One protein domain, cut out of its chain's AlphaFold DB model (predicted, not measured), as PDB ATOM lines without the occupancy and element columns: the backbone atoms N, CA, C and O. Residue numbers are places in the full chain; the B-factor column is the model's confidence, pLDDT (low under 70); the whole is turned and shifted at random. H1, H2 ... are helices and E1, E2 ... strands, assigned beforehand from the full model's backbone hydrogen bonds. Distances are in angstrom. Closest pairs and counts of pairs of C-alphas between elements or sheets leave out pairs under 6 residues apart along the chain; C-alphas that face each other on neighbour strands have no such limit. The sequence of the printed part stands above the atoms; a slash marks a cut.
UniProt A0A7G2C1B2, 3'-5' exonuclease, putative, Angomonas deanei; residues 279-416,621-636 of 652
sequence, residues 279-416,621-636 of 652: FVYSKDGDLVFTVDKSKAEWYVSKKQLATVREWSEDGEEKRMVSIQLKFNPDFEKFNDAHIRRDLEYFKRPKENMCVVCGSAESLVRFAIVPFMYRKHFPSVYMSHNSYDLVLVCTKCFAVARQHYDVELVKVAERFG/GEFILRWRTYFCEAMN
ATOM      1  N   PHE A 279     195.074  87.778 185.848       96.81
ATOM      2  CA  PHE A 279     195.195  86.826 184.743       96.81
ATOM      3  C   PHE A 279     196.470  87.068 183.933       96.81
ATOM      4  O   PHE A 279     196.794  88.203 183.579       96.81
ATOM      5  N   VAL A 280     197.193  85.995 183.619       95.94
ATOM      6  CA  VAL A 280     198.412  86.040 182.807       95.94
ATOM      7  C   VAL A 280     198.154  85.357 181.476       95.94
ATOM      8  O   VAL A 280     197.836  84.167 181.432       95.94
ATOM      9  N   TYR A 281     198.327  86.114 180.397       95.75
ATOM     10  CA  TYR A 281     198.166  85.640 179.028       95.75
ATOM     11  C   TYR A 281     199.514  85.413 178.343       95.75
ATOM     12  O   TYR A 281     200.483  86.131 178.612       95.75
ATOM     13  N   SER A 282     199.575  84.425 177.449       94.38
ATOM     14  CA  SER A 282     200.720  84.193 176.568       94.38
ATOM     15  C   SER A 282     200.879  85.354 175.582       94.38
ATOM     16  O   SER A 282     200.008  86.227 175.474       94.38
ATOM     17  N   LYS A 283     201.977  85.367 174.822       94.75
ATOM     18  CA  LYS A 283     202.138  86.336 173.731       94.75
ATOM     19  C   LYS A 283     201.006  86.201 172.708       94.75
ATOM     20  O   LYS A 283     200.523  87.221 172.226       94.75
ATOM     21  N   ASP A 284     200.550  84.977 172.462       93.75
ATOM     22  CA  ASP A 284     199.491  84.672 171.492       93.75
ATOM     23  C   ASP A 284     198.073  84.919 172.039       93.75
ATOM     24  O   ASP A 284     197.104  84.917 171.285       93.75
ATOM     25  N   GLY A 285     197.944  85.225 173.336       91.50
ATOM     26  CA  GLY A 285     196.685  85.627 173.961       91.50
ATOM     27  C   GLY A 285     195.939  84.511 174.693       91.50
ATOM     28  O   GLY A 285     194.849  84.771 175.207       91.50
ATOM     29  N   ASP A 286     196.524  83.318 174.805       91.69
ATOM     30  CA  ASP A 286     195.971  82.201 175.577       91.69
ATOM     31  C   ASP A 286     196.076  82.464 177.076       91.69
ATOM     32  O   ASP A 286     197.101  82.956 177.555       91.69
ATOM     33  N   LEU A 287     195.035  82.119 177.840       92.88
ATOM     34  CA  LEU A 287     195.096  82.201 179.297       92.88
ATOM     35  C   LEU A 287     195.997  81.096 179.846       92.88
ATOM     36  O   LEU A 287     195.779  79.910 179.593       92.88
ATOM     37  N   VAL A 288     196.975  81.499 180.653       89.56
ATOM     38  CA  VAL A 288     198.049  80.616 181.095       89.56
ATOM     39  C   VAL A 288     197.909  80.235 182.566       89.56
ATOM     40  O   VAL A 288     197.879  79.054 182.898       89.56
ATOM     41  N   PHE A 289     197.814  81.228 183.450       90.25
ATOM     42  CA  PHE A 289     197.602  81.057 184.891       90.25
ATOM     43  C   PHE A 289     197.188  82.389 185.534       90.25
ATOM     44  O   PHE A 289     197.163  83.431 184.877       90.25
ATOM     45  N   THR A 290     196.893  82.368 186.833       92.31
ATOM     46  CA  THR A 290     196.662  83.569 187.654       92.31
ATOM     47  C   THR A 290     197.821  83.832 188.625       92.31
ATOM     48  O   THR A 290     198.509  82.905 189.061       92.31
ATOM     49  N   VAL A 291     198.066  85.102 188.974       91.56
ATOM     50  CA  VAL A 291     199.112  85.517 189.931       91.56
ATOM     51  C   VAL A 291     198.629  86.565 190.937       91.56
ATOM     52  O   VAL A 291     197.578  87.185 190.775       91.56
ATOM     53  N   ASP A 292     199.421  86.760 191.996       90.75
ATOM     54  CA  ASP A 292     199.269  87.878 192.929       90.75
ATOM     55  C   ASP A 292     199.798  89.207 192.347       90.75
ATOM     56  O   ASP A 292     200.572  89.223 191.381       90.75
ATOM     57  N   LYS A 293     199.393  90.329 192.957       90.50
ATOM     58  CA  LYS A 293     199.780  91.689 192.541       90.50
ATOM     59  C   LYS A 293     201.295  91.869 192.463       90.50
ATOM     60  O   LYS A 293     201.800  92.372 191.463       90.50
ATOM     61  N   SER A 294     202.026  91.407 193.476       90.50
ATOM     62  CA  SER A 294     203.481  91.574 193.547       90.50
ATOM     63  C   SER A 294     204.212  90.817 192.434       90.50
ATOM     64  O   SER A 294     205.189  91.321 191.878       90.50
ATOM     65  N   LYS A 295     203.741  89.622 192.062       90.12
ATOM     66  CA  LYS A 295     204.273  88.873 190.917       90.12
ATOM     67  C   LYS A 295     203.939  89.544 189.590       90.12
ATOM     68  O   LYS A 295     204.819  89.625 188.735       90.12
ATOM     69  N   ALA A 296     202.719  90.051 189.413       93.06
ATOM     70  CA  ALA A 296     202.363  90.796 188.206       93.06
ATOM     71  C   ALA A 296     203.258  92.037 188.024       93.06
ATOM     72  O   ALA A 296     203.846  92.229 186.959       93.06
ATOM     73  N   GLU A 297     203.459  92.813 189.092       93.12
ATOM     74  CA  GLU A 297     204.373  93.965 189.123       93.12
ATOM     75  C   GLU A 297     205.823  93.568 188.814       93.12
ATOM     76  O   GLU A 297     206.537  94.284 188.111       93.12
ATOM     77  N   TRP A 298     206.273  92.402 189.287       94.31
ATOM     78  CA  TRP A 298     207.602  91.886 188.968       94.31
ATOM     79  C   TRP A 298     207.770  91.603 187.468       94.31
ATOM     80  O   TRP A 298     208.786  91.999 186.890       94.31
ATOM     81  N   TYR A 299     206.784  90.966 186.822       95.00
ATOM     82  CA  TYR A 299     206.822  90.687 185.381       95.00
ATOM     83  C   TYR A 299     206.793  91.968 184.546       95.00
ATOM     84  O   TYR A 299     207.564  92.088 183.592       95.00
ATOM     85  N   VAL A 300     205.930  92.921 184.903       94.19
ATOM     86  CA  VAL A 300     205.724  94.158 184.137       94.19
ATOM     87  C   VAL A 300     206.847  95.160 184.386       94.19
ATOM     88  O   VAL A 300     207.511  95.594 183.448       94.19
ATOM     89  N   SER A 301     207.097  95.508 185.646       90.81
ATOM     90  CA  SER A 301     207.949  96.645 185.999       90.81
ATOM     91  C   SER A 301     209.401  96.234 186.222       90.81
ATOM     92  O   SER A 301     210.314  96.889 185.722       90.81
ATOM     93  N   LYS A 302     209.641  95.139 186.958       88.62
ATOM     94  CA  LYS A 302     211.006  94.759 187.368       88.62
ATOM     95  C   LYS A 302     211.773  94.017 186.278       88.62
ATOM     96  O   LYS A 302     212.958  94.267 186.087       88.62
ATOM     97  N   LYS A 303     211.125  93.066 185.604       91.56
ATOM     98  CA  LYS A 303     211.747  92.250 184.552       91.56
ATOM     99  C   LYS A 303     211.359  92.660 183.142       91.56
ATOM    100  O   LYS A 303     212.011  92.214 182.207       91.56
ATOM    101  N   GLN A 304     210.328  93.494 182.995       93.62
ATOM    102  CA  GLN A 304     209.869  94.001 181.698       93.62
ATOM    103  C   GLN A 304     209.517  92.877 180.708       93.62
ATOM    104  O   GLN A 304     209.612  93.046 179.491       93.62
ATOM    105  N   LEU A 305     209.075  91.736 181.241       96.06
ATOM    106  CA  LEU A 305     208.699  90.519 180.521       96.06
ATOM    107  C   LEU A 305     207.220  90.491 180.120       96.06
ATOM    108  O   LEU A 305     206.826  89.643 179.322       96.06
ATOM    109  N   ALA A 306     206.408  91.401 180.658       96.94
ATOM    110  CA  ALA A 306     204.983  91.508 180.372       96.94
ATOM    111  C   ALA A 306     204.553  92.968 180.181       96.94
ATOM    112  O   ALA A 306     205.267  93.895 180.568       96.94
ATOM    113  N   THR A 307     203.377  93.166 179.598       96.44
ATOM    114  CA  THR A 307     202.660  94.447 179.550       96.44
ATOM    115  C   THR A 307     201.305  94.299 180.223       96.44
ATOM    116  O   THR A 307     200.725  93.214 180.209       96.44
ATOM    117  N   VAL A 308     200.782  95.376 180.809       96.31
ATOM    118  CA  VAL A 308     199.410  95.349 181.330       96.31
ATOM    119  C   VAL A 308     198.447  95.301 180.152       96.31
ATOM    120  O   VAL A 308     198.538  96.138 179.256       96.31
ATOM    121  N   ARG A 309     197.572  94.295 180.144       94.56
ATOM    122  CA  ARG A 309     196.555  94.095 179.107       94.56
ATOM    123  C   ARG A 309     195.262  94.810 179.480       94.56
ATOM    124  O   ARG A 309     194.652  95.439 178.627       94.56
ATOM    125  N   GLU A 310     194.885  94.740 180.752       94.31
ATOM    126  CA  GLU A 310     193.622  95.276 181.248       94.31
ATOM    127  C   GLU A 310     193.787  95.874 182.648       94.31
ATOM    128  O   GLU A 310     194.433  95.288 183.529       94.31
ATOM    129  N   TRP A 311     193.178  97.041 182.841       91.19
ATOM    130  CA  TRP A 311     193.068  97.734 184.120       91.19
ATOM    131  C   TRP A 311     191.616  97.695 184.592       91.19
ATOM    132  O   TRP A 311     190.707  97.748 183.776       91.19
ATOM    133  N   SER A 312     191.413  97.639 185.907       86.56
ATOM    134  CA  SER A 312     190.093  97.746 186.527       86.56
ATOM    135  C   SER A 312     189.481  99.107 186.212       86.56
ATOM    136  O   SER A 312     190.146 100.128 186.405       86.56
ATOM    137  N   GLU A 313     188.227  99.108 185.765       75.94
ATOM    138  CA  GLU A 313     187.419 100.321 185.577       75.94
ATOM    139  C   GLU A 313     186.654 100.710 186.856       75.94
ATOM    140  O   GLU A 313     186.209 101.847 186.992       75.94
ATOM    141  N   ASP A 314     186.581  99.797 187.833       63.66
ATOM    142  CA  ASP A 314     185.906  99.998 189.114       63.66
ATOM    143  C   ASP A 314     186.889 100.462 190.211       63.66
ATOM    144  O   ASP A 314     187.815  99.727 190.574       63.66
ATOM    145  N   GLY A 315     186.667 101.667 190.763       59.00
ATOM    146  CA  GLY A 315     187.350 102.217 191.953       59.00
ATOM    147  C   GLY A 315     188.268 103.432 191.709       59.00
ATOM    148  O   GLY A 315     188.694 103.698 190.591       59.00
ATOM    149  N   GLU A 316     188.600 104.179 192.776       58.38
ATOM    150  CA  GLU A 316     189.509 105.349 192.715       58.38
ATOM    151  C   GLU A 316     190.982 104.975 192.417       58.38
ATOM    152  O   GLU A 316     191.772 105.832 192.018       58.38
ATOM    153  N   GLU A 317     191.368 103.700 192.570       68.06
ATOM    154  CA  GLU A 317     192.744 103.215 192.377       68.06
ATOM    155  C   GLU A 317     192.848 102.245 191.182       68.06
ATOM    156  O   GLU A 317     192.205 101.195 191.147       68.06
ATOM    157  N   LYS A 318     193.719 102.557 190.209       79.06
ATOM    158  CA  LYS A 318     193.989 101.688 189.047       79.06
ATOM    159  C   LYS A 318     194.610 100.355 189.479       79.06
ATOM    160  O   LYS A 318     195.788 100.294 189.838       79.06
ATOM    161  N   ARG A 319     193.853  99.261 189.360       87.06
ATOM    162  CA  ARG A 319     194.313  97.888 189.634       87.06
ATOM    163  C   ARG A 319     194.522  97.101 188.340       87.06
ATOM    164  O   ARG A 319     193.697  97.171 187.440       87.06
ATOM    165  N   MET A 320     195.605  96.328 188.248       92.25
ATOM    166  CA  MET A 320     195.821  95.403 187.127       92.25
ATOM    167  C   MET A 320     194.842  94.228 187.217       92.25
ATOM    168  O   MET A 320     194.799  93.559 188.248       92.25
ATOM    169  N   VAL A 321     194.097  93.970 186.142       93.88
ATOM    170  CA  VAL A 321     193.206  92.802 186.014       93.88
ATOM    171  C   VAL A 321     193.918  91.688 185.258       93.88
ATOM    172  O   VAL A 321     193.878  90.526 185.666       93.88
ATOM    173  N   SER A 322     194.643  92.046 184.197       96.31
ATOM    174  CA  SER A 322     195.416  91.081 183.428       96.31
ATOM    175  C   SER A 322     196.705  91.650 182.844       96.31
ATOM    176  O   SER A 322     196.830  92.843 182.546       96.31
ATOM    177  N   ILE A 323     197.689  90.768 182.674       97.44
ATOM    178  CA  ILE A 323     198.967  91.049 182.018       97.44
ATOM    179  C   ILE A 323     199.176  90.084 180.850       97.44
ATOM    180  O   ILE A 323     198.703  88.948 180.870       97.44
ATOM    181  N   GLN A 324     199.917  90.527 179.842       97.75
ATOM    182  CA  GLN A 324     200.293  89.721 178.686       97.75
ATOM    183  C   GLN A 324     201.810  89.575 178.627       97.75
ATOM    184  O   GLN A 324     202.540  90.569 178.645       97.75
ATOM    185  N   LEU A 325     202.290  88.333 178.589       97.00
ATOM    186  CA  LEU A 325     203.706  88.022 178.434       97.00
ATOM    187  C   LEU A 325     204.185  88.422 177.035       97.00
ATOM    188  O   LEU A 325     203.479  88.271 176.042       97.00
ATOM    189  N   LYS A 326     205.434  88.878 176.938       96.12
ATOM    190  CA  LYS A 326     206.085  89.202 175.655       96.12
ATOM    191  C   LYS A 326     206.644  87.967 174.935       96.12
ATOM    192  O   LYS A 326     207.228  88.091 173.859       96.12
ATOM    193  N   PHE A 327     206.492  86.787 175.530       92.88
ATOM    194  CA  PHE A 327     206.958  85.500 175.024       92.88
ATOM    195  C   PHE A 327     205.909  84.417 175.296       92.88
ATOM    196  O   PHE A 327     205.079  84.564 176.194       92.88
ATOM    197  N   ASN A 328     205.967  83.327 174.533       87.81
ATOM    198  CA  ASN A 328     205.162  82.144 174.810       87.81
ATOM    199  C   ASN A 328     205.920  81.241 175.785       87.81
ATOM    200  O   ASN A 328     207.036  80.821 175.465       87.81
ATOM    201  N   PRO A 329     205.381  80.995 176.991       82.50
ATOM    202  CA  PRO A 329     205.992  80.062 177.924       82.50
ATOM    203  C   PRO A 329     205.976  78.646 177.344       82.50
ATOM    204  O   PRO A 329     204.935  78.133 176.942       82.50
ATOM    205  N   ASP A 330     207.147  78.021 177.320       77.56
ATOM    206  CA  ASP A 330     207.322  76.636 176.892       77.56
ATOM    207  C   ASP A 330     207.034  75.703 178.076       77.56
ATOM    208  O   ASP A 330     207.911  75.412 178.895       77.56
ATOM    209  N   PHE A 331     205.773  75.288 178.208       70.12
ATOM    210  CA  PHE A 331     205.361  74.358 179.259       70.12
ATOM    211  C   PHE A 331     205.884  72.945 179.050       70.12
ATOM    212  O   PHE A 331     205.979  72.208 180.025       70.12
ATOM    213  N   GLU A 332     206.247  72.563 177.825       65.06
ATOM    214  CA  GLU A 332     206.761  71.228 177.524       65.06
ATOM    215  C   GLU A 332     208.186  71.055 178.057       65.06
ATOM    216  O   GLU A 332     208.504  70.032 178.661       65.06
ATOM    217  N   LYS A 333     209.027  72.090 177.944       59.94
ATOM    218  CA  LYS A 333     210.422  72.078 178.417       59.94
ATOM    219  C   LYS A 333     210.587  71.999 179.939       59.94
ATOM    220  O   LYS A 333     211.632  71.547 180.412       59.94
ATOM    221  N   PHE A 334     209.582  72.440 180.696       54.84
ATOM    222  CA  PHE A 334     209.544  72.399 182.167       54.84
ATOM    223  C   PHE A 334     208.419  71.495 182.700       54.84
ATOM    224  O   PHE A 334     208.038  71.575 183.874       54.84
ATOM    225  N   ASN A 335     207.857  70.651 181.834       52.09
ATOM    226  CA  ASN A 335     206.896  69.648 182.249       52.09
ATOM    227  C   ASN A 335     207.628  68.412 182.744       52.09
ATOM    228  O   ASN A 335     208.325  67.730 181.996       52.09
ATOM    229  N   ASP A 336     207.357  68.067 183.993       60.06
ATOM    230  CA  ASP A 336     207.552  66.717 184.488       60.06
ATOM    231  C   ASP A 336     206.373  65.911 183.946       60.06
ATOM    232  O   ASP A 336     205.357  65.743 184.614       60.06
ATOM    233  N   ALA A 337     206.453  65.547 182.661       53.59
ATOM    234  CA  ALA A 337     205.346  64.991 181.875       53.59
ATOM    235  C   ALA A 337     204.736  63.715 182.488       53.59
ATOM    236  O   ALA A 337     203.620  63.329 182.153       53.59
ATOM    237  N   HIS A 338     205.467  63.063 183.392       64.38
ATOM    238  CA  HIS A 338     205.035  61.891 184.142       64.38
ATOM    239  C   HIS A 338     204.253  62.217 185.424       64.38
ATOM    240  O   HIS A 338     203.646  61.311 185.986       64.38
ATOM    241  N   ILE A 339     204.230  63.472 185.881       68.12
ATOM    242  CA  ILE A 339     203.430  63.915 187.026       68.12
ATOM    243  C   ILE A 339     202.080  64.433 186.539       68.12
ATOM    244  O   ILE A 339     201.994  65.306 185.673       68.12
ATOM    245  N   ARG A 340     201.002  63.937 187.149       65.81
ATOM    246  CA  ARG A 340     199.643  64.401 186.867       65.81
ATOM    247  C   ARG A 340     199.503  65.878 187.246       65.81
ATOM    248  O   ARG A 340     199.597  66.229 188.420       65.81
ATOM    249  N   ARG A 341     199.245  66.744 186.265       70.06
ATOM    250  CA  ARG A 341     198.969  68.172 186.475       70.06
ATOM    251  C   ARG A 341     197.632  68.527 185.849       70.06
ATOM    252  O   ARG A 341     197.463  68.371 184.642       70.06
ATOM    253  N   ASP A 342     196.713  69.050 186.649       74.38
ATOM    254  CA  ASP A 342     195.571  69.769 186.103       74.38
ATOM    255  C   ASP A 342     196.005  71.213 185.817       74.38
ATOM    256  O   ASP A 342     196.055  72.056 186.709       74.38
ATOM    257  N   LEU A 343     196.392  71.514 184.575       78.31
ATOM    258  CA  LEU A 343     196.786  72.881 184.208       78.31
ATOM    259  C   LEU A 343     195.615  73.870 184.314       78.31
ATOM    260  O   LEU A 343     195.843  75.065 184.517       78.31
ATOM    261  N   GLU A 344     194.371  73.390 184.249       82.94
ATOM    262  CA  GLU A 344     193.193  74.235 184.426       82.94
ATOM    263  C   GLU A 344     193.083  74.746 185.867       82.94
ATOM    264  O   GLU A 344     192.661  75.885 186.079       82.94
ATOM    265  N   TYR A 345     193.574  73.992 186.858       85.38
ATOM    266  CA  TYR A 345     193.654  74.443 188.254       85.38
ATOM    267  C   TYR A 345     194.411  75.777 188.410       85.38
ATOM    268  O   TYR A 345     194.076  76.606 189.266       85.38
ATOM    269  N   PHE A 346     195.441  76.023 187.592       84.81
ATOM    270  CA  PHE A 346     196.242  77.254 187.659       84.81
ATOM    271  C   PHE A 346     195.605  78.441 186.937       84.81
ATOM    272  O   PHE A 346     195.881  79.591 187.296       84.81
ATOM    273  N   LYS A 347     194.738  78.173 185.959       89.50
ATOM    274  CA  LYS A 347     193.977  79.189 185.223       89.50
ATOM    275  C   LYS A 347     192.776  79.694 186.014       89.50
ATOM    276  O   LYS A 347     192.384  80.846 185.856       89.50
ATOM    277  N   ARG A 348     192.219  78.853 186.888       90.19
ATOM    278  CA  ARG A 348     191.048  79.198 187.697       90.19
ATOM    279  C   ARG A 348     191.396  80.187 188.819       90.19
ATOM    280  O   ARG A 348     192.384  79.965 189.540       90.19
ATOM    281  N   PRO A 349     190.593  81.254 188.997       91.25
ATOM    282  CA  PRO A 349     190.727  82.146 190.140       91.25
ATOM    283  C   PRO A 349     190.447  81.382 191.439       91.25
ATOM    284  O   PRO A 349     189.629  80.464 191.475       91.25
ATOM    285  N   LYS A 350     191.149  81.747 192.512       92.19
ATOM    286  CA  LYS A 350     191.010  81.117 193.831       92.19
ATOM    287  C   LYS A 350     190.296  82.052 194.789       92.19
ATOM    288  O   LYS A 350     190.561  83.256 194.813       92.19
ATOM    289  N   GLU A 351     189.412  81.492 195.599       93.56
ATOM    290  CA  GLU A 351     188.632  82.260 196.560       93.56
ATOM    291  C   GLU A 351     189.453  82.564 197.819       93.56
ATOM    292  O   GLU A 351     190.184  81.721 198.343       93.56
ATOM    293  N   ASN A 352     189.336  83.795 198.321       93.38
ATOM    294  CA  ASN A 352     189.942  84.199 199.588       93.38
ATOM    295  C   ASN A 352     189.051  83.748 200.749       93.38
ATOM    296  O   ASN A 352     188.405  84.567 201.396       93.38
ATOM    297  N   MET A 353     189.008  82.440 200.995       94.38
ATOM    298  CA  MET A 353     188.259  81.859 202.106       94.38
ATOM    299  C   MET A 353     188.945  80.633 202.697       94.38
ATOM    300  O   MET A 353     189.841  80.036 202.105       94.38
ATOM    301  N   CYS A 354     188.520  80.261 203.898       95.38
ATOM    302  CA  CYS A 354     188.989  79.075 204.580       95.38
ATOM    303  C   CYS A 354     188.486  77.824 203.859       95.38
ATOM    304  O   CYS A 354     187.282  77.588 203.824       95.38
ATOM    305  N   VAL A 355     189.402  76.963 203.412       97.31
ATOM    306  CA  VAL A 355     189.049  75.708 202.728       97.31
ATOM    307  C   VAL A 355     188.267  74.730 203.611       97.31
ATOM    308  O   VAL A 355     187.626  73.815 203.107       97.31
ATOM    309  N   VAL A 356     188.308  74.921 204.933       96.94
ATOM    310  CA  VAL A 356     187.606  74.076 205.902       96.94
ATOM    311  C   VAL A 356     186.176  74.555 206.121       96.94
ATOM    312  O   VAL A 356     185.237  73.829 205.822       96.94
ATOM    313  N   CYS A 357     186.004  75.783 206.615       95.06
ATOM    314  CA  CYS A 357     184.698  76.286 207.051       95.06
ATOM    315  C   CYS A 357     184.092  77.391 206.173       95.06
ATOM    316  O   CYS A 357     183.052  77.930 206.539       95.06
ATOM    317  N   GLY A 358     184.758  77.806 205.091       96.06
ATOM    318  CA  GLY A 358     184.270  78.848 204.176       96.06
ATOM    319  C   GLY A 358     184.393  80.286 204.696       96.06
ATOM    320  O   GLY A 358     184.050  81.230 203.995       96.06
ATOM    321  N   SER A 359     184.908  80.494 205.913       92.62
ATOM    322  CA  SER A 359     185.129  81.838 206.473       92.62
ATOM    323  C   SER A 359     186.071  82.660 205.594       92.62
ATOM    324  O   SER A 359     187.196  82.227 205.369       92.62
ATOM    325  N   ALA A 360     185.669  83.864 205.181       89.44
ATOM    326  CA  ALA A 360     186.539  84.826 204.490       89.44
ATOM    327  C   ALA A 360     187.409  85.661 205.454       89.44
ATOM    328  O   ALA A 360     188.327  86.364 205.039       89.44
ATOM    329  N   GLU A 361     187.137  85.582 206.757       83.25
ATOM    330  CA  GLU A 361     187.822  86.381 207.770       83.25
ATOM    331  C   GLU A 361     189.031  85.668 208.373       83.25
ATOM    332  O   GLU A 361     189.040  84.444 208.551       83.25
ATOM    333  N   SER A 362     190.019  86.472 208.787       79.75
ATOM    334  CA  SER A 362     191.183  86.027 209.557       79.75
ATOM    335  C   SER A 362     191.893  84.836 208.908       79.75
ATOM    336  O   SER A 362     192.127  83.811 209.544       79.75
ATOM    337  N   LEU A 363     192.215  84.961 207.623       82.50
ATOM    338  CA  LEU A 363     192.861  83.903 206.856       82.50
ATOM    339  C   LEU A 363     194.365  83.858 207.103       82.50
ATOM    340  O   LEU A 363     195.023  84.890 207.244       82.50
ATOM    341  N   VAL A 364     194.911  82.649 207.080       82.88
ATOM    342  CA  VAL A 364     196.345  82.373 207.054       82.88
ATOM    343  C   VAL A 364     196.643  81.318 205.993       82.88
ATOM    344  O   VAL A 364     195.821  80.440 205.722       82.88
ATOM    345  N   ARG A 365     197.835  81.388 205.393       86.12
ATOM    346  CA  ARG A 365     198.342  80.308 204.538       86.12
ATOM    347  C   ARG A 365     198.768  79.136 205.412       86.12
ATOM    348  O   ARG A 365     199.552  79.313 206.342       86.12
ATOM    349  N   PHE A 366     198.295  77.949 205.072       86.56
ATOM    350  CA  PHE A 366     198.665  76.699 205.713       86.56
ATOM    351  C   PHE A 366     199.266  75.759 204.674       86.56
ATOM    352  O   PHE A 366     198.692  75.553 203.607       86.56
ATOM    353  N   ALA A 367     200.440  75.217 204.988       88.69
ATOM    354  CA  ALA A 367     201.091  74.205 204.172       88.69
ATOM    355  C   ALA A 367     200.633  72.824 204.656       88.69
ATOM    356  O   ALA A 367     201.039  72.407 205.740       88.69
ATOM    357  N   ILE A 368     199.801  72.139 203.862       93.25
ATOM    358  CA  ILE A 368     199.317  70.779 204.156       93.25
ATOM    359  C   ILE A 368     200.508  69.846 204.369       93.25
ATOM    360  O   ILE A 368     200.586  69.147 205.376       93.25
ATOM    361  N   VAL A 369     201.475  69.897 203.451       90.50
ATOM    362  CA  VAL A 369     202.763  69.227 203.616       90.50
ATOM    363  C   VAL A 369     203.749  70.181 204.298       90.50
ATOM    364  O   VAL A 369     204.022  71.259 203.755       90.50
ATOM    365  N   PRO A 370     204.352  69.792 205.432       87.12
ATOM    366  CA  PRO A 370     205.326  70.600 206.156       87.12
ATOM    367  C   PRO A 370     206.472  71.143 205.293       87.12
ATOM    368  O   PRO A 370     207.167  70.395 204.600       87.12
ATOM    369  N   PHE A 371     206.761  72.442 205.430       82.75
ATOM    370  CA  PHE A 371     207.910  73.069 204.765       82.75
ATOM    371  C   PHE A 371     209.250  72.426 205.157       82.75
ATOM    372  O   PHE A 371     210.155  72.347 204.330       82.75
ATOM    373  N   MET A 372     209.363  71.915 206.390       82.25
ATOM    374  CA  MET A 372     210.575  71.248 206.870       82.25
ATOM    375  C   MET A 372     210.961  70.010 206.052       82.25
ATOM    376  O   MET A 372     212.146  69.721 205.977       82.25
ATOM    377  N   TYR A 373     209.999  69.326 205.421       88.44
ATOM    378  CA  TYR A 373     210.269  68.238 204.475       88.44
ATOM    379  C   TYR A 373     210.375  68.772 203.052       88.44
ATOM    380  O   TYR A 373     211.326  68.468 202.340       88.44
ATOM    381  N   ARG A 374     209.429  69.633 202.648       86.06
ATOM    382  CA  ARG A 374     209.328  70.108 201.263       86.06
ATOM    383  C   ARG A 374     210.587  70.807 200.762       86.06
ATOM    384  O   ARG A 374     210.912  70.673 199.589       86.06
ATOM    385  N   LYS A 375     211.305  71.519 201.635       80.94
ATOM    386  CA  LYS A 375     212.574  72.178 201.285       80.94
ATOM    387  C   LYS A 375     213.685  71.206 200.847       80.94
ATOM    388  O   LYS A 375     214.676  71.663 200.295       80.94
ATOM    389  N   HIS A 376     213.521  69.907 201.106       83.50
ATOM    390  CA  HIS A 376     214.447  68.840 200.722       83.50
ATOM    391  C   HIS A 376     213.915  67.955 199.586       83.50
ATOM    392  O   HIS A 376     214.621  67.052 199.153       83.50
ATOM    393  N   PHE A 377     212.680  68.163 199.115       84.31
ATOM    394  CA  PHE A 377     212.137  67.356 198.022       84.31
ATOM    395  C   PHE A 377     212.881  67.630 196.709       84.31
ATOM    396  O   PHE A 377     213.353  68.751 196.506       84.31
ATOM    397  N   PRO A 378     212.906  66.662 195.776       78.31
ATOM    398  CA  PRO A 378     213.374  66.911 194.420       78.31
ATOM    399  C   PRO A 378     212.657  68.117 193.790       78.31
ATOM    400  O   PRO A 378     211.484  68.390 194.078       78.31
ATOM    401  N   SER A 379     213.365  68.841 192.921       72.12
ATOM    402  CA  SER A 379     212.922  70.126 192.349       72.12
ATOM    403  C   SER A 379     211.541  70.048 191.678       72.12
ATOM    404  O   SER A 379     210.735  70.978 191.805       72.12
ATOM    405  N   VAL A 380     211.250  68.894 191.076       71.38
ATOM    406  CA  VAL A 380     209.961  68.454 190.528       71.38
ATOM    407  C   VAL A 380     208.791  68.800 191.473       71.38
ATOM    408  O   VAL A 380     207.858  69.502 191.094       71.38
ATOM    409  N   TYR A 381     208.901  68.480 192.767       74.69
ATOM    410  CA  TYR A 381     207.860  68.686 193.783       74.69
ATOM    411  C   TYR A 381     207.952  70.030 194.509       74.69
ATOM    412  O   TYR A 381     206.969  70.497 195.099       74.69
ATOM    413  N   MET A 382     209.113  70.686 194.470       68.62
ATOM    414  CA  MET A 382     209.254  72.050 194.986       68.62
ATOM    415  C   MET A 382     208.475  73.051 194.130       68.62
ATOM    416  O   MET A 382     207.861  73.973 194.673       68.62
ATOM    417  N   SER A 383     208.439  72.832 192.811       63.44
ATOM    418  CA  SER A 383     207.682  73.654 191.858       63.44
ATOM    419  C   SER A 383     206.152  73.516 191.996       63.44
ATOM    420  O   SER A 383     205.400  74.353 191.494       63.44
ATOM    421  N   HIS A 384     205.682  72.503 192.736       64.88
ATOM    422  CA  HIS A 384     204.269  72.146 192.922       64.88
ATOM    423  C   HIS A 384     203.714  72.473 194.316       64.88
ATOM    424  O   HIS A 384     202.702  71.918 194.739       64.88
ATOM    425  N   ASN A 385     204.350  73.391 195.052       70.75
ATOM    426  CA  ASN A 385     203.906  73.786 196.396       70.75
ATOM    427  C   ASN A 385     202.505  74.429 196.442       70.75
ATOM    428  O   ASN A 385     201.894  74.496 197.504       70.75
ATOM    429  N   SER A 386     201.999  74.892 195.304       79.38
ATOM    430  CA  SER A 386     200.724  75.587 195.151       79.38
ATOM    431  C   SER A 386     199.521  74.715 195.503       79.38
ATOM    432  O   SER A 386     198.572  75.235 196.078       79.38
ATOM    433  N   TYR A 387     199.581  73.406 195.238       86.69
ATOM    434  CA  TYR A 387     198.530  72.458 195.628       86.69
ATOM    435  C   TYR A 387     198.443  72.250 197.143       86.69
ATOM    436  O   TYR A 387     197.394  71.870 197.654       86.69
ATOM    437  N   ASP A 388     199.538  72.495 197.864       89.44
ATOM    438  CA  ASP A 388     199.652  72.243 199.300       89.44
ATOM    439  C   ASP A 388     199.543  73.516 200.144       89.44
ATOM    440  O   ASP A 388     199.496  73.436 201.369       89.44
ATOM    441  N   LEU A 389     199.505  74.691 199.509       89.50
ATOM    442  CA  LEU A 389     199.347  75.989 200.160       89.50
ATOM    443  C   LEU A 389     197.888  76.441 200.095       89.50
ATOM    444  O   LEU A 389     197.473  77.139 199.169       89.50
ATOM    445  N   VAL A 390     197.128  76.076 201.124       92.50
ATOM    446  CA  VAL A 390     195.706  76.410 201.264       92.50
ATOM    447  C   VAL A 390     195.489  77.571 202.230       92.50
ATOM    448  O   VAL A 390     196.360  77.903 203.036       92.50
ATOM    449  N   LEU A 391     194.315  78.197 202.166       93.25
ATOM    450  CA  LEU A 391     193.899  79.194 203.148       93.25
ATOM    451  C   LEU A 391     193.026  78.547 204.218       93.25
ATOM    452  O   LEU A 391     192.061  77.849 203.921       93.25
ATOM    453  N   VAL A 392     193.332  78.813 205.482       87.56
ATOM    454  CA  VAL A 392     192.488  78.435 206.620       87.56
ATOM    455  C   VAL A 392     192.254  79.656 207.499       87.56
ATOM    456  O   VAL A 392     193.122  80.519 207.598       87.56
ATOM    457  N   CYS A 393     191.092  79.759 208.141       83.69
ATOM    458  CA  CYS A 393     190.894  80.780 209.166       83.69
ATOM    459  C   CYS A 393     191.647  80.387 210.440       83.69
ATOM    460  O   CYS A 393     191.967  79.217 210.653       83.69
ATOM    461  N   THR A 394     191.895  81.339 211.329       79.50
ATOM    462  CA  THR A 394     192.695  81.134 212.551       79.50
ATOM    463  C   THR A 394     192.128  80.067 213.493       79.50
ATOM    464  O   THR A 394     192.886  79.355 214.150       79.50
ATOM    465  N   LYS A 395     190.801  79.873 213.493       78.19
ATOM    466  CA  LYS A 395     190.129  78.771 214.201       78.19
ATOM    467  C   LYS A 395     190.516  77.409 213.616       78.19
ATOM    468  O   LYS A 395     190.958  76.528 214.345       78.19
ATOM    469  N   CYS A 396     190.389  77.254 212.297       83.00
ATOM    470  CA  CYS A 396     190.734  76.008 211.609       83.00
ATOM    471  C   CYS A 396     192.248  75.769 211.594       83.00
ATOM    472  O   CYS A 396     192.672  74.624 211.658       83.00
ATOM    473  N   PHE A 397     193.063  76.827 211.577       81.94
ATOM    474  CA  PHE A 397     194.518  76.743 211.701       81.94
ATOM    475  C   PHE A 397     194.940  76.074 213.010       81.94
ATOM    476  O   PHE A 397     195.815  75.216 212.994       81.94
ATOM    477  N   ALA A 398     194.313  76.428 214.137       70.69
ATOM    478  CA  ALA A 398     194.629  75.825 215.430       70.69
ATOM    479  C   ALA A 398     194.357  74.313 215.449       70.69
ATOM    480  O   ALA A 398     195.187  73.546 215.928       70.69
ATOM    481  N   VAL A 399     193.223  73.888 214.884       75.50
ATOM    482  CA  VAL A 399     192.866  72.465 214.762       75.50
ATOM    483  C   VAL A 399     193.808  71.755 213.786       75.50
ATOM    484  O   VAL A 399     194.404  70.736 214.131       75.50
ATOM    485  N   ALA A 400     194.042  72.340 212.608       76.50
ATOM    486  CA  ALA A 400     194.971  71.807 211.616       76.50
ATOM    487  C   ALA A 400     196.390  71.669 212.179       76.50
ATOM    488  O   ALA A 400     197.082  70.704 211.867       76.50
ATOM    489  N   ARG A 401     196.820  72.593 213.049       77.94
ATOM    490  CA  ARG A 401     198.126  72.535 213.711       77.94
ATOM    491  C   ARG A 401     198.228  71.388 214.715       77.94
ATOM    492  O   ARG A 401     199.261  70.736 214.757       77.94
ATOM    493  N   GLN A 402     197.171  71.103 215.473       67.38
ATOM    494  CA  GLN A 402     197.156  69.943 216.372       67.38
ATOM    495  C   GLN A 402     197.306  68.639 215.589       67.38
ATOM    496  O   GLN A 402     198.140  67.805 215.928       67.38
ATOM    497  N   HIS A 403     196.550  68.490 214.499       80.88
ATOM    498  CA  HIS A 403     196.679  67.329 213.625       80.88
ATOM    499  C   HIS A 403     198.068  67.253 212.992       80.88
ATOM    500  O   HIS A 403     198.669  66.181 212.981       80.88
ATOM    501  N   TYR A 404     198.605  68.383 212.536       80.12
ATOM    502  CA  TYR A 404     199.965  68.476 212.021       80.12
ATOM    503  C   TYR A 404     200.996  67.951 213.025       80.12
ATOM    504  O   TYR A 404     201.850  67.156 212.646       80.12
ATOM    505  N   ASP A 405     200.917  68.369 214.291       71.94
ATOM    506  CA  ASP A 405     201.861  67.942 215.326       71.94
ATOM    507  C   ASP A 405     201.710  66.436 215.630       71.94
ATOM    508  O   ASP A 405     202.712  65.739 215.775       71.94
ATOM    509  N   VAL A 406     200.482  65.897 215.617       78.31
ATOM    510  CA  VAL A 406     200.227  64.445 215.737       78.31
ATOM    511  C   VAL A 406     200.868  63.661 214.591       78.31
ATOM    512  O   VAL A 406     201.519  62.643 214.817       78.31
ATOM    513  N   GLU A 407     200.691  64.111 213.349       85.94
ATOM    514  CA  GLU A 407     201.253  63.406 212.194       85.94
ATOM    515  C   GLU A 407     202.780  63.525 212.148       85.94
ATOM    516  O   GLU A 407     203.460  62.576 211.759       85.94
ATOM    517  N   LEU A 408     203.332  64.643 212.628       81.38
ATOM    518  CA  LEU A 408     204.771  64.842 212.777       81.38
ATOM    519  C   LEU A 408     205.400  63.801 213.721       81.38
ATOM    520  O   LEU A 408     206.441  63.236 213.383       81.38
ATOM    521  N   VAL A 409     204.757  63.505 214.858       78.50
ATOM    522  CA  VAL A 409     205.209  62.458 215.798       78.50
ATOM    523  C   VAL A 409     205.207  61.087 215.123       78.50
ATOM    524  O   VAL A 409     206.223  60.398 215.136       78.50
ATOM    525  N   LYS A 410     204.131  60.733 214.409       83.94
ATOM    526  CA  LYS A 410     204.067  59.458 213.671       83.94
ATOM    527  C   LYS A 410     205.129  59.343 212.581       83.94
ATOM    528  O   LYS A 410     205.567  58.242 212.256       83.94
ATOM    529  N   VAL A 411     205.509  60.451 211.940       86.88
ATOM    530  CA  VAL A 411     206.626  60.456 210.985       86.88
ATOM    531  C   VAL A 411     207.936  60.194 211.731       86.88
ATOM    532  O   VAL A 411     208.675  59.297 211.336       86.88
ATOM    533  N   ALA A 412     208.197  60.882 212.843       85.88
ATOM    534  CA  ALA A 412     209.384  60.635 213.662       85.88
ATOM    535  C   ALA A 412     209.490  59.185 214.143       85.88
ATOM    536  O   ALA A 412     210.533  58.565 213.958       85.88
ATOM    537  N   GLU A 413     208.403  58.601 214.640       85.12
ATOM    538  CA  GLU A 413     208.348  57.194 215.042       85.12
ATOM    539  C   GLU A 413     208.571  56.239 213.872       85.12
ATOM    540  O   GLU A 413     209.300  55.258 214.009       85.12
ATOM    541  N   ARG A 414     207.966  56.511 212.708       87.31
ATOM    542  CA  ARG A 414     208.084  55.653 211.522       87.31
ATOM    543  C   ARG A 414     209.512  55.597 210.995       87.31
ATOM    544  O   ARG A 414     209.970  54.525 210.614       87.31
ATOM    545  N   PHE A 415     210.190  56.739 210.957       88.75
ATOM    546  CA  PHE A 415     211.564  56.838 210.464       88.75
ATOM    547  C   PHE A 415     212.608  56.703 211.576       88.75
ATOM    548  O   PHE A 415     213.795  56.624 211.292       88.75
ATOM    549  N   GLY A 416     212.181  56.662 212.837       89.06
ATOM    550  CA  GLY A 416     213.073  56.652 213.987       89.06
ATOM    551  C   GLY A 416     213.962  57.888 214.087       89.06
ATOM    552  O   GLY A 416     214.962  57.801 214.768       89.06
ATOM    553  N   GLY A 621     205.845  61.252 196.411       89.69
ATOM    554  CA  GLY A 621     204.425  61.339 196.080       89.69
ATOM    555  C   GLY A 621     203.528  60.622 197.092       89.69
ATOM    556  O   GLY A 621     202.583  61.231 197.586       89.69
ATOM    557  N   GLU A 622     203.870  59.396 197.498       90.88
ATOM    558  CA  GLU A 622     203.214  58.656 198.589       90.88
ATOM    559  C   GLU A 622     203.240  59.452 199.904       90.88
ATOM    560  O   GLU A 622     202.246  59.508 200.635       90.88
ATOM    561  N   PHE A 623     204.372  60.088 200.218       92.75
ATOM    562  CA  PHE A 623     204.514  60.901 201.423       92.75
ATOM    563  C   PHE A 623     203.624  62.150 201.382       92.75
ATOM    564  O   PHE A 623     202.949  62.453 202.367       92.75
ATOM    565  N   ILE A 624     203.575  62.854 200.247       92.75
ATOM    566  CA  ILE A 624     202.672  63.995 200.038       92.75
ATOM    567  C   ILE A 624     201.213  63.536 200.127       92.75
ATOM    568  O   ILE A 624     200.429  64.168 200.839       92.75
ATOM    569  N   LEU A 625     200.860  62.432 199.458       93.62
ATOM    570  CA  LEU A 625     199.514  61.864 199.482       93.62
ATOM    571  C   LEU A 625     199.073  61.599 200.917       93.62
ATOM    572  O   LEU A 625     198.012  62.062 201.310       93.62
ATOM    573  N   ARG A 626     199.916  60.955 201.733       94.25
ATOM    574  CA  ARG A 626     199.622  60.684 203.147       94.25
ATOM    575  C   ARG A 626     199.277  61.953 203.930       94.25
ATOM    576  O   ARG A 626     198.283  61.966 204.651       94.25
ATOM    577  N   TRP A 627     200.075  63.014 203.792       95.44
ATOM    578  CA  TRP A 627     199.810  64.291 204.468       95.44
ATOM    579  C   TRP A 627     198.493  64.923 204.009       95.44
ATOM    580  O   TRP A 627     197.736  65.433 204.835       95.44
ATOM    581  N   ARG A 628     198.194  64.865 202.707       95.56
ATOM    582  CA  ARG A 628     196.933  65.379 202.162       95.56
ATOM    583  C   ARG A 628     195.729  64.554 202.596       95.56
ATOM    584  O   ARG A 628     194.740  65.144 203.013       95.56
ATOM    585  N   THR A 629     195.821  63.226 202.555       96.56
ATOM    586  CA  THR A 629     194.791  62.299 203.048       96.56
ATOM    587  C   THR A 629     194.478  62.592 204.498       96.56
ATOM    588  O   THR A 629     193.329  62.873 204.822       96.56
ATOM    589  N   TYR A 630     195.503  62.656 205.344       94.88
ATOM    590  CA  TYR A 630     195.309  62.938 206.755       94.88
ATOM    591  C   TYR A 630     194.697  64.326 206.998       94.88
ATOM    592  O   TYR A 630     193.797  64.459 207.820       94.88
ATOM    593  N   PHE A 631     195.116  65.359 206.255       95.31
ATOM    594  CA  PHE A 631     194.474  66.674 206.326       95.31
ATOM    595  C   PHE A 631     192.995  66.612 205.927       95.31
ATOM    596  O   PHE A 631     192.155  67.142 206.650       95.31
ATOM    597  N   CYS A 632     192.658  65.960 204.813       96.75
ATOM    598  CA  CYS A 632     191.279  65.843 204.344       96.75
ATOM    599  C   CYS A 632     190.398  65.062 205.327       96.75
ATOM    600  O   CYS A 632     189.295  65.505 205.629       96.75
ATOM    601  N   GLU A 633     190.887  63.945 205.862       95.88
ATOM    602  CA  GLU A 633     190.162  63.121 206.835       95.88
ATOM    603  C   GLU A 633     189.974  63.842 208.175       95.88
ATOM    604  O   GLU A 633     188.884  63.824 208.743       95.88
ATOM    605  N   ALA A 634     191.022  64.499 208.678       91.50
ATOM    606  CA  ALA A 634     190.992  65.154 209.981       91.50
ATOM    607  C   ALA A 634     190.243  66.493 209.964       91.50
ATOM    608  O   ALA A 634     189.562  66.838 210.930       91.50
ATOM    609  N   MET A 635     190.383  67.263 208.882       94.12
ATOM    610  CA  MET A 635     189.818  68.610 208.782       94.12
ATOM    611  C   MET A 635     188.484  68.659 208.043       94.12
ATOM    612  O   MET A 635     187.766  69.640 208.212       94.12
ATOM    613  N   ASN A 636     188.157  67.643 207.237       95.25
ATOM    614  CA  ASN A 636     186.963  67.576 206.390       95.25
ATOM    615  C   ASN A 636     186.695  68.884 205.608       95.25
ATOM    616  O   ASN A 636     185.706  69.574 205.870       95.25
TER     617      ASN A 636
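What this domain is: This is residues 279 to 416 and 621 to 636 of the 652 residues of the protein "3'-5' exonuclease, putative" of Angomonas deanei (UniProt A0A7G2C1B2). Two lobes are joined loosely: one is a strongly twisted sheet of four strands with H1 over one face and H2 at its edge, and the other is the strand pair E5 and E6 beside the long helix H5, on which H6 packs. The long link 348 to 362 runs between the lobes, and residues 326 to 342 make a wide loop from E4 to H2. The 154 printed residues hold six named helices and six named strands in the order E1 E2 H1 E3 E4 H2 E5 H3 H4 E6 H5 H6. The sheets are E2 E1 E4 E3, mixed, and E5 E6, antiparallel; the class is mixed, helices and strands. The whole is loose, with a radius of gyration of the C-alphas of 18.5 A, and spans 52 by 39 by 25 A.

How they stand to each other: E1, residues 279 to 281, and E2, 287 to 291, form an antiparallel hairpin, with N 280 and O 289 2.9 A apart. H1, residues 293 to 302, is on the sheet with E3, 306 to 311, and E4, 320 to 325, at a height of 8.8 A, making two layers, a helix on one face of a sheet. It runs slantwise to the strands, at 46 degrees to E4 on the local plane. E2, H1 and E3 form a split strand-helix-strand unit, two strands of one sheet that are not neighbours with a helix between them along the chain; E1 and E4 are between E2 and E3 in the sheet, and the unit's crossover is right-handed. E3 and E4 are an antiparallel hairpin, with N 309 and O 322 2.9 A apart; E1 and E4 are parallel, with N 281 and O 323 2.9 A apart. H2, residues 343 to 347, stands at the sheet's level; its closest C-alphas to E2 are Lys 347 and Phe 289, 4.1 A apart. E5, 363 to 367, and E6, 389 to 393, are antiparallel, with N 364 and O 392 2.8 A apart. H3, 371 to 374, and H4, 379 to 382, are close but not clearly touching, closest at C-alphas 374 and 382, 6.6 A. H5, 394 to 415, and H6, 621 to 635, touch at C-alphas 400 and 635, 6.7 A, at a steep tilt of 42 degrees, opposite ways. Every O i to N i+4 pair is within hydrogen-bond range in H1 and H6, 17 of 18 in H5 and 0 of 1 in H2, where 2 of 2 O i to N i+3 pairs are; H3 and H4 are too short for an O i to N i+4 pair.

Where its parts are: E1 begins at C-alpha 279 (195.195, 86.826, 184.743). E3 is 14.0 A long, H5 30.8 A and H6 20.7 A, ending at C-alpha 635 (189.818, 68.610, 208.782).

The domain as a whole: The C-alphas farthest apart are those of Glu 316 and Gly 416, 58.1 A. Residues 417 to 620 are not printed, and C-alphas 416 and 621 are 20.4 A apart. The links E4 to H2 and H2 to E5 are long. The pLDDT is under 70 at residues 314 to 317, 332 to 340, 382 to 384 and 402.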